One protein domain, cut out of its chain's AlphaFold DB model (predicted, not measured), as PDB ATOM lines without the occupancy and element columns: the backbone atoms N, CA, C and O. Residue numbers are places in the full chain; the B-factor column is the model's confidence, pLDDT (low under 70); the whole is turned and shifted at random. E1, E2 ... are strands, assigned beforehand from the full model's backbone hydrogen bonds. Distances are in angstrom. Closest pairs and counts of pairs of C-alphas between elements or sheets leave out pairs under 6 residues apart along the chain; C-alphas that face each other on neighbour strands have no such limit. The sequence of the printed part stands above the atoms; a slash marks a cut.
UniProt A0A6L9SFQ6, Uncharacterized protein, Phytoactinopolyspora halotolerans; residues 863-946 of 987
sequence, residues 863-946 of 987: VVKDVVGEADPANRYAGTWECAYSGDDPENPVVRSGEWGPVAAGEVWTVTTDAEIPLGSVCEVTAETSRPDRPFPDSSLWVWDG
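Overview. This is residues 863 to 946 of the 987 residues of an uncharacterized protein of Phytoactinopolyspora halotolerans (UniProt A0A6L9SFQ6). What is the shape? With little regular structure, a strongly twisted sheet of three long strands runs along a loose rod of 52 by 24 by 16 A, with the 886 to 893 turn at one end and loops at the other. What builds it? The 84 printed residues have four named strands, E1 to E4 in chain order, and no named helix: all strand, 29 residues. The sheet E2, E1, E4 is antiparallel; the radius of gyration of the C-alphas is 15.9 A.

Arrangement. What pairs first? Residues 863 to 864 pair antiparallel with 908 to 909 of E3, residues 908 to 910, which pairs with no named strand. Which strands are neighbours? E1, residues 877 to 885, and E2, residues 894 to 903, form an antiparallel hairpin at 161 degrees; N 881 and O 898, 2.9 A, are within hydrogen-bond range. E1 is antiparallel to E4, residues 922 to 928, at 153 degrees, with N 882 and O 924 at 2.9 A. Where is E3? Its closest C-alpha to E2 is Trp 909, 6.0 A from Gly 901; E1 and E4 are apart from it.

Along the chain. Where does E1 begin? At C-alpha 877 (215.821, 192.087, 304.863); E1 spans 26.1 A and E2 27.1 A. Where does E4 end? At C-alpha 928 (209.947, 194.715, 301.628), after 18.4 A; E3 spans 6.3 A.

Size, cuts and confidence. How large is it? The C-alphas farthest apart, Asp 888 and Asp 938, are 52.4 A apart, and the printed part has no cut. What is long or uncertain? The E3 to E4 link is long, 11 residues; pLDDT is under 70 at 887 to 891 and 913.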
ATOM      1  N   VAL A 863     218.240 190.324 293.706       89.88
ATOM      2  CA  VAL A 863     217.912 191.443 294.596       89.88
ATOM      3  C   VAL A 863     219.090 191.693 295.530       89.88
ATOM      4  O   VAL A 863     219.563 190.785 296.215       89.88
ATOM      5  N   VAL A 864     219.560 192.937 295.597       89.25
ATOM      6  CA  VAL A 864     220.598 193.354 296.549       89.25
ATOM      7  C   VAL A 864     220.014 194.380 297.489       89.25
ATOM      8  O   VAL A 864     219.507 195.412 297.051       89.25
ATOM      9  N   LYS A 865     220.139 194.140 298.795       88.88
ATOM     10  CA  LYS A 865     219.723 195.147 299.761       88.88
ATOM     11  C   LYS A 865     220.812 196.195 299.946       88.88
ATOM     12  O   LYS A 865     221.804 195.933 300.626       88.88
ATOM     13  N   ASP A 866     220.604 197.391 299.411       87.12
ATOM     14  CA  ASP A 866     221.431 198.550 299.744       87.12
ATOM     15  C   ASP A 866     220.841 199.323 300.936       87.12
ATOM     16  O   ASP A 866     219.627 199.507 301.055       87.12
ATOM     17  N   VAL A 867     221.707 199.752 301.853       85.06
ATOM     18  CA  VAL A 867     221.330 200.555 303.022       85.06
ATOM     19  C   VAL A 867     222.182 201.812 303.026       85.06
ATOM     20  O   VAL A 867     223.363 201.794 303.372       85.06
ATOM     21  N   VAL A 868     221.557 202.931 302.679       82.12
ATOM     22  CA  VAL A 868     222.213 204.238 302.675       82.12
ATOM     23  C   VAL A 868     222.197 204.819 304.092       82.12
ATOM     24  O   VAL A 868     221.149 205.195 304.610       82.12
ATOM     25  N   GLY A 869     223.371 204.910 304.725       82.62
ATOM     26  CA  GLY A 869     223.529 205.399 306.101       82.62
ATOM     27  C   GLY A 869     224.145 204.348 307.028       82.62
ATOM     28  O   GLY A 869     224.966 203.548 306.591       82.62
ATOM     29  N   GLU A 870     223.776 204.369 308.311       82.00
ATOM     30  CA  GLU A 870     224.197 203.371 309.303       82.00
ATOM     31  C   GLU A 870     222.973 202.604 309.827       82.00
ATOM     32  O   GLU A 870     221.976 203.209 310.223       82.00
ATOM     33  N   ALA A 871     223.060 201.274 309.847       86.62
ATOM     34  CA  ALA A 871     222.073 200.373 310.440       86.62
ATOM     35  C   ALA A 871     222.790 199.204 311.131       86.62
ATOM     36  O   ALA A 871     223.981 198.977 310.898       86.62
ATOM     37  N   ASP A 872     222.078 198.461 311.979       87.06
ATOM     38  CA  ASP A 872     222.634 197.284 312.642       87.06
ATOM     39  C   ASP A 872     223.042 196.224 311.594       87.06
ATOM     40  O   ASP A 872     222.190 195.770 310.822       87.06
ATOM     41  N   PRO A 873     224.321 195.801 311.540       83.75
ATOM     42  CA  PRO A 873     224.772 194.771 310.602       83.75
ATOM     43  C   PRO A 873     224.122 193.392 310.845       83.75
ATOM     44  O   PRO A 873     224.200 192.509 309.985       83.75
ATOM     45  N   ALA A 874     223.476 193.176 311.997       86.44
ATOM     46  CA  ALA A 874     222.683 191.981 312.276       86.44
ATOM     47  C   ALA A 874     221.293 192.003 311.619       86.44
ATOM     48  O   ALA A 874     220.657 190.950 311.546       86.44
ATOM     49  N   ASN A 875     220.827 193.150 311.110       89.31
ATOM     50  CA  ASN A 875     219.544 193.227 310.418       89.31
ATOM     51  C   ASN A 875     219.532 192.318 309.184       89.31
ATOM     52  O   ASN A 875     220.548 192.114 308.508       89.31
ATOM     53  N   ARG A 876     218.358 191.761 308.903       89.31
ATOM     54  CA  ARG A 876     218.077 190.978 307.704       89.31
ATOM     55  C   ARG A 876     216.841 191.538 307.030       89.31
ATOM     56  O   ARG A 876     215.931 191.994 307.717       89.31
ATOM     57  N   TYR A 877     216.851 191.506 305.707       91.56
ATOM     58  CA  TYR A 877     215.821 192.087 304.863       91.56
ATOM     59  C   TYR A 877     215.312 191.026 303.902       91.56
ATOM     60  O   TYR A 877     216.085 190.236 303.362       91.56
ATOM     61  N   ALA A 878     214.003 191.004 303.747       92.44
ATOM     62  CA  ALA A 878     213.253 190.078 302.925       92.44
ATOM     63  C   ALA A 878     211.963 190.774 302.498       92.44
ATOM     64  O   ALA A 878     211.475 191.675 303.198       92.44
ATOM     65  N   GLY A 879     211.403 190.330 301.390       93.06
ATOM     66  CA  GLY A 879     210.238 190.941 300.784       93.06
ATOM     67  C   GLY A 879     209.599 190.034 299.753       93.06
ATOM     68  O   GLY A 879     209.897 188.845 299.716       93.06
ATOM     69  N   THR A 880     208.730 190.597 298.924       93.69
ATOM     70  CA  THR A 880     208.072 189.882 297.829       93.69
ATOM     71  C   THR A 880     208.519 190.428 296.486       93.69
ATOM     72  O   THR A 880     208.916 191.589 296.374       93.69
ATOM     73  N   TRP A 881     208.462 189.582 295.471       93.56
ATOM     74  CA  TRP A 881     208.756 189.922 294.088       93.56
ATOM     75  C   TRP A 881     207.701 189.329 293.166       93.56
ATOM     76  O   TRP A 881     207.025 188.359 293.522       93.56
ATOM     77  N   GLU A 882     207.580 189.920 291.987       92.38
ATOM     78  CA  GLU A 882     206.719 189.457 290.910       92.38
ATOM     79  C   GLU A 882     207.465 189.579 289.578       92.38
ATOM     80  O   GLU A 882     208.117 190.582 289.311       92.38
ATOM     81  N   CYS A 883     207.400 188.536 288.762       90.44
ATOM     82  CA  CYS A 883     207.889 188.494 287.398       90.44
ATOM     83  C   CYS A 883     206.707 188.227 286.479       90.44
ATOM     84  O   CYS A 883     206.024 187.212 286.632       90.44
ATOM     85  N   ALA A 884     206.485 189.117 285.523       87.75
ATOM     86  CA  ALA A 884     205.472 188.956 284.498       87.75
ATOM     87  C   ALA A 884     206.152 188.666 283.159       87.75
ATOM     88  O   ALA A 884     206.987 189.439 282.685       87.75
ATOM     89  N   TYR A 885     205.771 187.551 282.544       83.94
ATOM     90  CA  TYR A 885     206.082 187.258 281.156       83.94
ATOM     91  C   TYR A 885     204.856 187.566 280.306       83.94
ATOM     92  O   TYR A 885     203.868 186.835 280.364       83.94
ATOM     93  N   SER A 886     204.890 188.666 279.559       71.94
ATOM     94  CA  SER A 886     203.783 189.027 278.671       71.94
ATOM     95  C   SER A 886     203.845 188.338 277.313       71.94
ATOM     96  O   SER A 886     202.785 188.207 276.720       71.94
ATOM     97  N   GLY A 887     205.027 187.889 276.856       68.75
ATOM     98  CA  GLY A 887     205.218 187.169 275.583       68.75
ATOM     99  C   GLY A 887     204.235 187.576 274.480       68.75
ATOM    100  O   GLY A 887     204.060 188.770 274.217       68.75
ATOM    101  N   ASP A 888     203.553 186.567 273.927       57.91
ATOM    102  CA  ASP A 888     202.555 186.672 272.851       57.91
ATOM    103  C   ASP A 888     201.115 186.982 273.319       57.91
ATOM    104  O   ASP A 888     200.265 187.326 272.496       57.91
ATOM    105  N   ASP A 889     200.824 186.936 274.627       64.25
ATOM    106  CA  ASP A 889     199.525 187.337 275.200       64.25
ATOM    107  C   ASP A 889     199.702 188.474 276.227       64.25
ATOM    108  O   ASP A 889     199.696 188.253 277.447       64.25
ATOM    109  N   PRO A 890     199.825 189.732 275.759       66.38
ATOM    110  CA  PRO A 890     199.924 190.886 276.644       66.38
ATOM    111  C   PRO A 890     198.644 191.134 277.456       66.38
ATOM    112  O   PRO A 890     198.681 191.924 278.403       66.38
ATOM    113  N   GLU A 891     197.518 190.497 277.110       69.06
ATOM    114  CA  GLU A 891     196.271 190.602 277.869       69.06
ATOM    115  C   GLU A 891     196.241 189.643 279.073       69.06
ATOM    116  O   GLU A 891     195.596 189.973 280.073       69.06
ATOM    117  N   ASN A 892     196.985 188.526 279.042       71.50
ATOM    118  CA  ASN A 892     197.125 187.582 280.162       71.50
ATOM    119  C   ASN A 892     198.588 187.156 280.408       71.50
ATOM    120  O   ASN A 892     198.952 186.006 280.152       71.50
ATOM    121  N   PRO A 893     199.434 188.031 280.984       79.38
ATOM    122  CA  PRO A 893     200.822 187.684 281.261       79.38
ATOM    123  C   PRO A 893     200.933 186.507 282.241       79.38
ATOM    124  O   PRO A 893     200.209 186.422 283.240       79.38
ATOM    125  N   VAL A 894     201.899 185.617 282.002       80.06
ATOM    126  CA  VAL A 894     202.263 184.572 282.962       80.06
ATOM    127  C   VAL A 894     202.989 185.236 284.123       80.06
ATOM    128  O   VAL A 894     204.131 185.674 283.996       80.06
ATOM    129  N   VAL A 895     202.320 185.296 285.271       85.44
ATOM    130  CA  VAL A 895     202.876 185.890 286.486       85.44
ATOM    131  C   VAL A 895     203.479 184.806 287.383       85.44
ATOM    132  O   VAL A 895     202.859 183.776 287.676       85.44
ATOM    133  N   ARG A 896     204.711 185.038 287.837       90.00
ATOM    134  CA  ARG A 896     205.399 184.281 288.885       90.00
ATOM    135  C   ARG A 896     205.709 185.228 290.028       90.00
ATOM    136  O   ARG A 896     206.247 186.299 289.809       90.00
ATOM    137  N   SER A 897     205.392 184.834 291.251       90.38
ATOM    138  CA  SER A 897     205.639 185.662 292.431       90.38
ATOM    139  C   SER A 897     206.249 184.829 293.542       90.38
ATOM    140  O   SER A 897     205.919 183.649 293.679       90.38
ATOM    141  N   GLY A 898     207.059 185.446 294.388       90.50
ATOM    142  CA  GLY A 898     207.657 184.767 295.527       90.50
ATOM    143  C   GLY A 898     208.203 185.728 296.567       90.50
ATOM    144  O   GLY A 898     207.960 186.933 296.519       90.50
ATOM    145  N   GLU A 899     208.948 185.176 297.520       91.69
ATOM    146  CA  GLU A 899     209.677 185.953 298.520       91.69
ATOM    147  C   GLU A 899     211.169 186.024 298.162       91.69
ATOM    148  O   GLU A 899     211.729 185.067 297.624       91.69
ATOM    149  N   TRP A 900     211.813 187.155 298.454       91.81
ATOM    150  CA  TRP A 900     213.268 187.324 298.397       91.81
ATOM    151  C   TRP A 900     213.831 187.515 299.805       91.81
ATOM    152  O   TRP A 900     213.143 188.040 300.677       91.81
ATOM    153  N   GLY A 901     215.092 187.141 300.032       89.00
ATOM    154  CA  GLY A 901     215.728 187.190 301.353       89.00
ATOM    155  C   GLY A 901     215.428 185.960 302.231       89.00
ATOM    156  O   GLY A 901     214.887 184.972 301.742       89.00
ATOM    157  N   PRO A 902     215.799 185.970 303.528       90.69
ATOM    158  CA  PRO A 902     216.456 187.056 304.256       90.69
ATOM    159  C   PRO A 902     217.928 187.249 303.861       90.69
ATOM    160  O   PRO A 902     218.711 186.306 303.919       90.69
ATOM    161  N   VAL A 903     218.327 188.488 303.561       89.94
ATOM    162  CA  VAL A 903     219.720 188.880 303.263       89.94
ATOM    163  C   VAL A 903     220.216 190.004 304.165       89.94
ATOM    164  O   VAL A 903     219.434 190.816 304.664       89.94
ATOM    165  N   ALA A 904     221.523 190.050 304.416       89.31
ATOM    166  CA  ALA A 904     222.177 191.194 305.043       89.31
ATOM    167  C   ALA A 904     222.319 192.375 304.063       89.31
ATOM    168  O   ALA A 904     222.206 192.224 302.849       89.31
ATOM    169  N   ALA A 905     222.612 193.570 304.585       86.75
ATOM    170  CA  ALA A 905     222.934 194.713 303.730       86.75
ATOM    171  C   ALA A 905     224.184 194.416 302.874       86.75
ATOM    172  O   ALA A 905     225.220 194.001 303.397       86.75
ATOM    173  N   GLY A 906     224.078 194.635 301.564       83.25
ATOM    174  CA  GLY A 906     225.109 194.353 300.567       83.25
ATOM    175  C   GLY A 906     225.212 192.888 300.125       83.25
ATOM    176  O   GLY A 906     226.023 192.599 299.245       83.25
ATOM    177  N   GLU A 907     224.426 191.979 300.706       88.81
ATOM    178  CA  GLU A 907     224.319 190.586 300.265       88.81
ATOM    179  C   GLU A 907     223.338 190.474 299.088       88.81
ATOM    180  O   GLU A 907     222.345 191.204 299.015       88.81
ATOM    181  N   VAL A 908     223.659 189.583 298.148       88.19
ATOM    182  CA  VAL A 908     222.865 189.331 296.943       88.19
ATOM    183  C   VAL A 908     221.974 188.126 297.199       88.19
ATOM    184  O   VAL A 908     222.469 187.048 297.526       88.19
ATOM    185  N   TRP A 909     220.670 188.308 297.036       91.00
ATOM    186  CA  TRP A 909     219.728 187.214 296.873       91.00
ATOM    187  C   TRP A 909     219.509 186.992 295.380       91.00
ATOM    188  O   TRP A 909     219.244 187.947 294.659       91.00
ATOM    189  N   THR A 910     219.593 185.752 294.921       88.12
ATOM    190  CA  THR A 910     219.255 185.381 293.544       88.12
ATOM    191  C   THR A 910     218.124 184.378 293.608       88.12
ATOM    192  O   THR A 910     218.151 183.470 294.445       88.12
ATOM    193  N   VAL A 911     217.124 184.554 292.749       87.94
ATOM    194  CA  VAL A 911     216.017 183.607 292.659       87.94
ATOM    195  C   VAL A 911     216.537 182.223 292.260       87.94
ATOM    196  O   VAL A 911     217.427 182.093 291.420       87.94
ATOM    197  N   THR A 912     216.019 181.177 292.899       77.75
ATOM    198  CA  THR A 912     216.369 179.798 292.550       77.75
ATOM    199  C   THR A 912     215.660 179.369 291.271       77.75
ATOM    200  O   THR A 912     214.545 179.811 291.003       77.75
ATOM    201  N   THR A 913     216.263 178.443 290.524       68.00
ATOM    202  CA  THR A 913     215.707 177.896 289.272       68.00
ATOM    203  C   THR A 913     214.321 177.262 289.445       68.00
ATOM    204  O   THR A 913     213.535 177.263 288.507       68.00
ATOM    205  N   ASP A 914     213.978 176.810 290.657       76.69
ATOM    206  CA  ASP A 914     212.653 176.268 291.010       76.69
ATOM    207  C   ASP A 914     211.500 177.282 290.861       76.69
ATOM    208  O   ASP A 914     210.332 176.914 290.958       76.69
ATOM    209  N   ALA A 915     211.803 178.569 290.670       81.19
ATOM    210  CA  ALA A 915     210.795 179.597 290.439       81.19
ATOM    211  C   ALA A 915     210.199 179.565 289.020       81.19
ATOM    212  O   ALA A 915     209.191 180.238 288.796       81.19
ATOM    213  N   GLU A 916     210.812 178.815 288.089       85.69
ATOM    214  CA  GLU A 916     210.349 178.633 286.703       85.69
ATOM    215  C   GLU A 916     209.921 179.959 286.050       85.69
ATOM    216  O   GLU A 916     208.827 180.081 285.489       85.69
ATOM    217  N   ILE A 917     210.760 180.991 286.189       86.94
ATOM    218  CA  ILE A 917     210.540 182.307 285.580       86.94
ATOM    219  C   ILE A 917     210.967 182.202 284.114       86.94
ATOM    220  O   ILE A 917     212.150 181.957 283.877       86.94
ATOM    221  N   PRO A 918     210.069 182.361 283.122       87.38
ATOM    222  CA  PRO A 918     210.464 182.311 281.714       87.38
ATOM    223  C   PRO A 918     211.590 183.309 281.415       87.38
ATOM    224  O   PRO A 918     211.567 184.437 281.925       87.38
ATOM    225  N   LEU A 919     212.584 182.906 280.622       85.81
ATOM    226  CA  LEU A 919     213.646 183.817 280.189       85.81
ATOM    227  C   LEU A 919     213.024 185.043 279.489       85.81
ATOM    228  O   LEU A 919     212.033 184.914 278.779       85.81
ATOM    229  N   GLY A 920     213.528 186.250 279.763       82.31
ATOM    230  CA  GLY A 920     212.938 187.486 279.232       82.31
ATOM    231  C   GLY A 920     211.766 188.065 280.046       82.31
ATOM    232  O   GLY A 920     211.289 189.154 279.727       82.31
ATOM    233  N   SER A 921     211.315 187.408 281.125       88.00
ATOM    234  CA  SER A 921     210.286 187.964 282.029       88.00
ATOM    235  C   SER A 921     210.718 189.294 282.645       88.00
ATOM    236  O   SER A 921     211.862 189.435 283.071       88.00
ATOM    237  N   VAL A 922     209.799 190.248 282.787       89.75
ATOM    238  CA  VAL A 922     210.066 191.500 283.506       89.75
ATOM    239  C   VAL A 922     209.762 191.292 284.988       89.75
ATOM    240  O   VAL A 922     208.623 191.030 285.365       89.75
ATOM    241  N   CYS A 923     210.793 191.385 285.820       91.06
ATOM    242  CA  CYS A 923     210.780 191.124 287.253       91.06
ATOM    243  C   CYS A 923     210.918 192.409 288.066       91.06
ATOM    244  O   CYS A 923     211.837 193.194 287.847       91.06
ATOM    245  N   GLU A 924     210.065 192.593 289.068       92.81
ATOM    246  CA  GLU A 924     210.133 193.700 290.015       92.81
ATOM    247  C   GLU A 924     210.005 193.229 291.469       92.81
ATOM    248  O   GLU A 924     209.374 192.218 291.792       92.81
ATOM    249  N   VAL A 925     210.615 193.986 292.382       92.50
ATOM    250  CA  VAL A 925     210.392 193.812 293.817       92.50
ATOM    251  C   VAL A 925     209.116 194.558 294.190       92.50
ATOM    252  O   VAL A 925     209.032 195.772 294.040       92.50
ATOM    253  N   THR A 926     208.125 193.842 294.719       91.62
ATOM    254  CA  THR A 926     206.794 194.401 294.999       91.62
ATOM    255  C   THR A 926     206.641 194.895 296.433       91.62
ATOM    256  O   THR A 926     205.854 195.806 296.697       91.62
ATOM    257  N   ALA A 927     207.400 194.336 297.379       90.69
ATOM    258  CA  ALA A 927     207.436 194.828 298.755       90.69
ATOM    259  C   ALA A 927     208.714 194.422 299.493       90.69
ATOM    260  O   ALA A 927     209.354 193.427 299.165       90.69
ATOM    261  N   GLU A 928     209.020 195.140 300.576       90.69
ATOM    262  CA  GLU A 928     209.947 194.715 301.628       90.69
ATOM    263  C   GLU A 928     209.158 194.519 302.926       90.69
ATOM    264  O   GLU A 928     208.621 195.469 303.497       90.69
ATOM    265  N   THR A 929     209.060 193.277 303.391       87.12
ATOM    266  CA  THR A 929     208.079 192.869 304.411       87.12
ATOM    267  C   THR A 929     208.694 192.625 305.783       87.12
ATOM    268  O   THR A 929     207.985 192.649 306.786       87.12
ATOM    269  N   SER A 930     210.011 192.421 305.858       84.75
ATOM    270  CA  SER A 930     210.718 192.098 307.110       84.75
ATOM    271  C   SER A 930     211.692 193.185 307.575       84.75
ATOM    272  O   SER A 930     212.516 192.941 308.458       84.75
ATOM    273  N   ARG A 931     211.578 194.404 307.028       85.44
ATOM    274  CA  ARG A 931     212.341 195.565 307.504       85.44
ATOM    275  C   ARG A 931     212.066 195.785 308.999       85.44
ATOM    276  O   ARG A 931     210.910 196.002 309.358       85.44
ATOM    277  N   PRO A 932     213.088 195.789 309.877       82.81
ATOM    278  CA  PRO A 932     212.882 196.094 311.290       82.81
ATOM    279  C   PRO A 932     212.281 197.491 311.466       82.81
ATOM    280  O   PRO A 932     212.689 198.417 310.768       82.81
ATOM    281  N   ASP A 933     211.395 197.689 312.448       82.19
ATOM    282  CA  ASP A 933     210.758 198.996 312.708       82.19
ATOM    283  C   ASP A 933     211.769 200.137 312.952       82.19
ATOM    284  O   ASP A 933     211.435 201.318 312.833       82.19
ATOM    285  N   ARG A 934     213.015 199.799 313.327       82.94
ATOM    286  CA  ARG A 934     214.113 200.746 313.553       82.94
ATOM    287  C   ARG A 934     215.448 200.226 313.000       82.94
ATOM    288  O   ARG A 934     215.715 199.037 313.145       82.94
ATOM    289  N   PRO A 935     216.336 201.105 312.488       83.75
ATOM    290  CA  PRO A 935     217.671 200.725 312.010       83.75
ATOM    291  C   PRO A 935     218.570 200.096 313.084       83.75
ATOM    292  O   PRO A 935     219.391 199.241 312.763       83.75
ATOM    293  N   PHE A 936     218.402 200.497 314.351       86.88
ATOM    294  CA  PHE A 936     219.089 199.925 315.511       86.88
ATOM    295  C   PHE A 936     218.061 199.591 316.603       86.88
ATOM    296  O   PHE A 936     217.392 200.510 317.090       86.88
ATOM    297  N   PRO A 937     217.934 198.326 317.034       78.31
ATOM    298  CA  PRO A 937     216.878 197.904 317.959       78.31
ATOM    299  C   PRO A 937     216.959 198.598 319.331       78.31
ATOM    300  O   PRO A 937     215.930 198.924 319.925       78.31
ATOM    301  N   ASP A 938     218.170 198.925 319.788       80.00
ATOM    302  CA  ASP A 938     218.412 199.536 321.102       80.00
ATOM    303  C   ASP A 938     218.415 201.080 321.092       80.00
ATOM    304  O   ASP A 938     218.670 201.708 322.124       80.00
ATOM    305  N   SER A 939     218.129 201.729 319.954       76.25
ATOM    306  CA  SER A 939     218.151 203.192 319.847       76.25
ATOM    307  C   SER A 939     216.874 203.765 319.239       76.25
ATOM    308  O   SER A 939     216.433 203.386 318.163       76.25
ATOM    309  N   SER A 940     216.288 204.744 319.931       77.00
ATOM    310  CA  SER A 940     215.149 205.533 319.429       77.00
ATOM    311  C   SER A 940     215.569 206.779 318.646       77.00
ATOM    312  O   SER A 940     214.708 207.487 318.134       77.00
ATOM    313  N   LEU A 941     216.876 207.061 318.569       81.56
ATOM    314  CA  LEU A 941     217.417 208.226 317.860       81.56
ATOM    315  C   LEU A 941     217.556 207.992 316.351       81.56
ATOM    316  O   LEU A 941     217.709 208.957 315.610       81.56
ATOM    317  N   TRP A 942     217.496 206.733 315.914       81.69
ATOM    318  CA  TRP A 942     217.583 206.341 314.512       81.69
ATOM    319  C   TRP A 942     216.219 205.843 314.048       81.69
ATOM    320  O   TRP A 942     215.626 204.959 314.669       81.69
ATOM    321  N   VAL A 943     215.727 206.422 312.959       84.31
ATOM    322  CA  VAL A 943     214.484 206.044 312.281       84.31
ATOM    323  C   VAL A 943     214.774 205.923 310.792       84.31
ATOM    324  O   VAL A 943     215.691 206.578 310.297       84.31
ATOM    325  N   TRP A 944     214.020 205.078 310.092       85.81
ATOM    326  CA  TRP A 944     214.102 205.009 308.636       85.81
ATOM    327  C   TRP A 944     213.598 206.310 308.016       85.81
ATOM    328  O   TRP A 944     212.589 206.864 308.462       85.81
ATOM    329  N   ASP A 945     214.301 206.786 306.994       86.06
ATOM    330  CA  ASP A 945     213.881 207.941 306.208       86.06
ATOM    331  C   ASP A 945     212.898 207.483 305.124       86.06
ATOM    332  O   ASP A 945     213.266 207.261 303.976       86.06
ATOM    333  N   GLY A 946     211.651 207.250 305.539       85.38
ATOM    334  CA  GLY A 946     210.557 206.851 304.655       85.38
ATOM    335  C   GLY A 946     210.447 205.350 304.367       85.38
ATOM    336  O   GLY A 946     210.987 204.484 305.070       85.38
TER     337      GLY A 946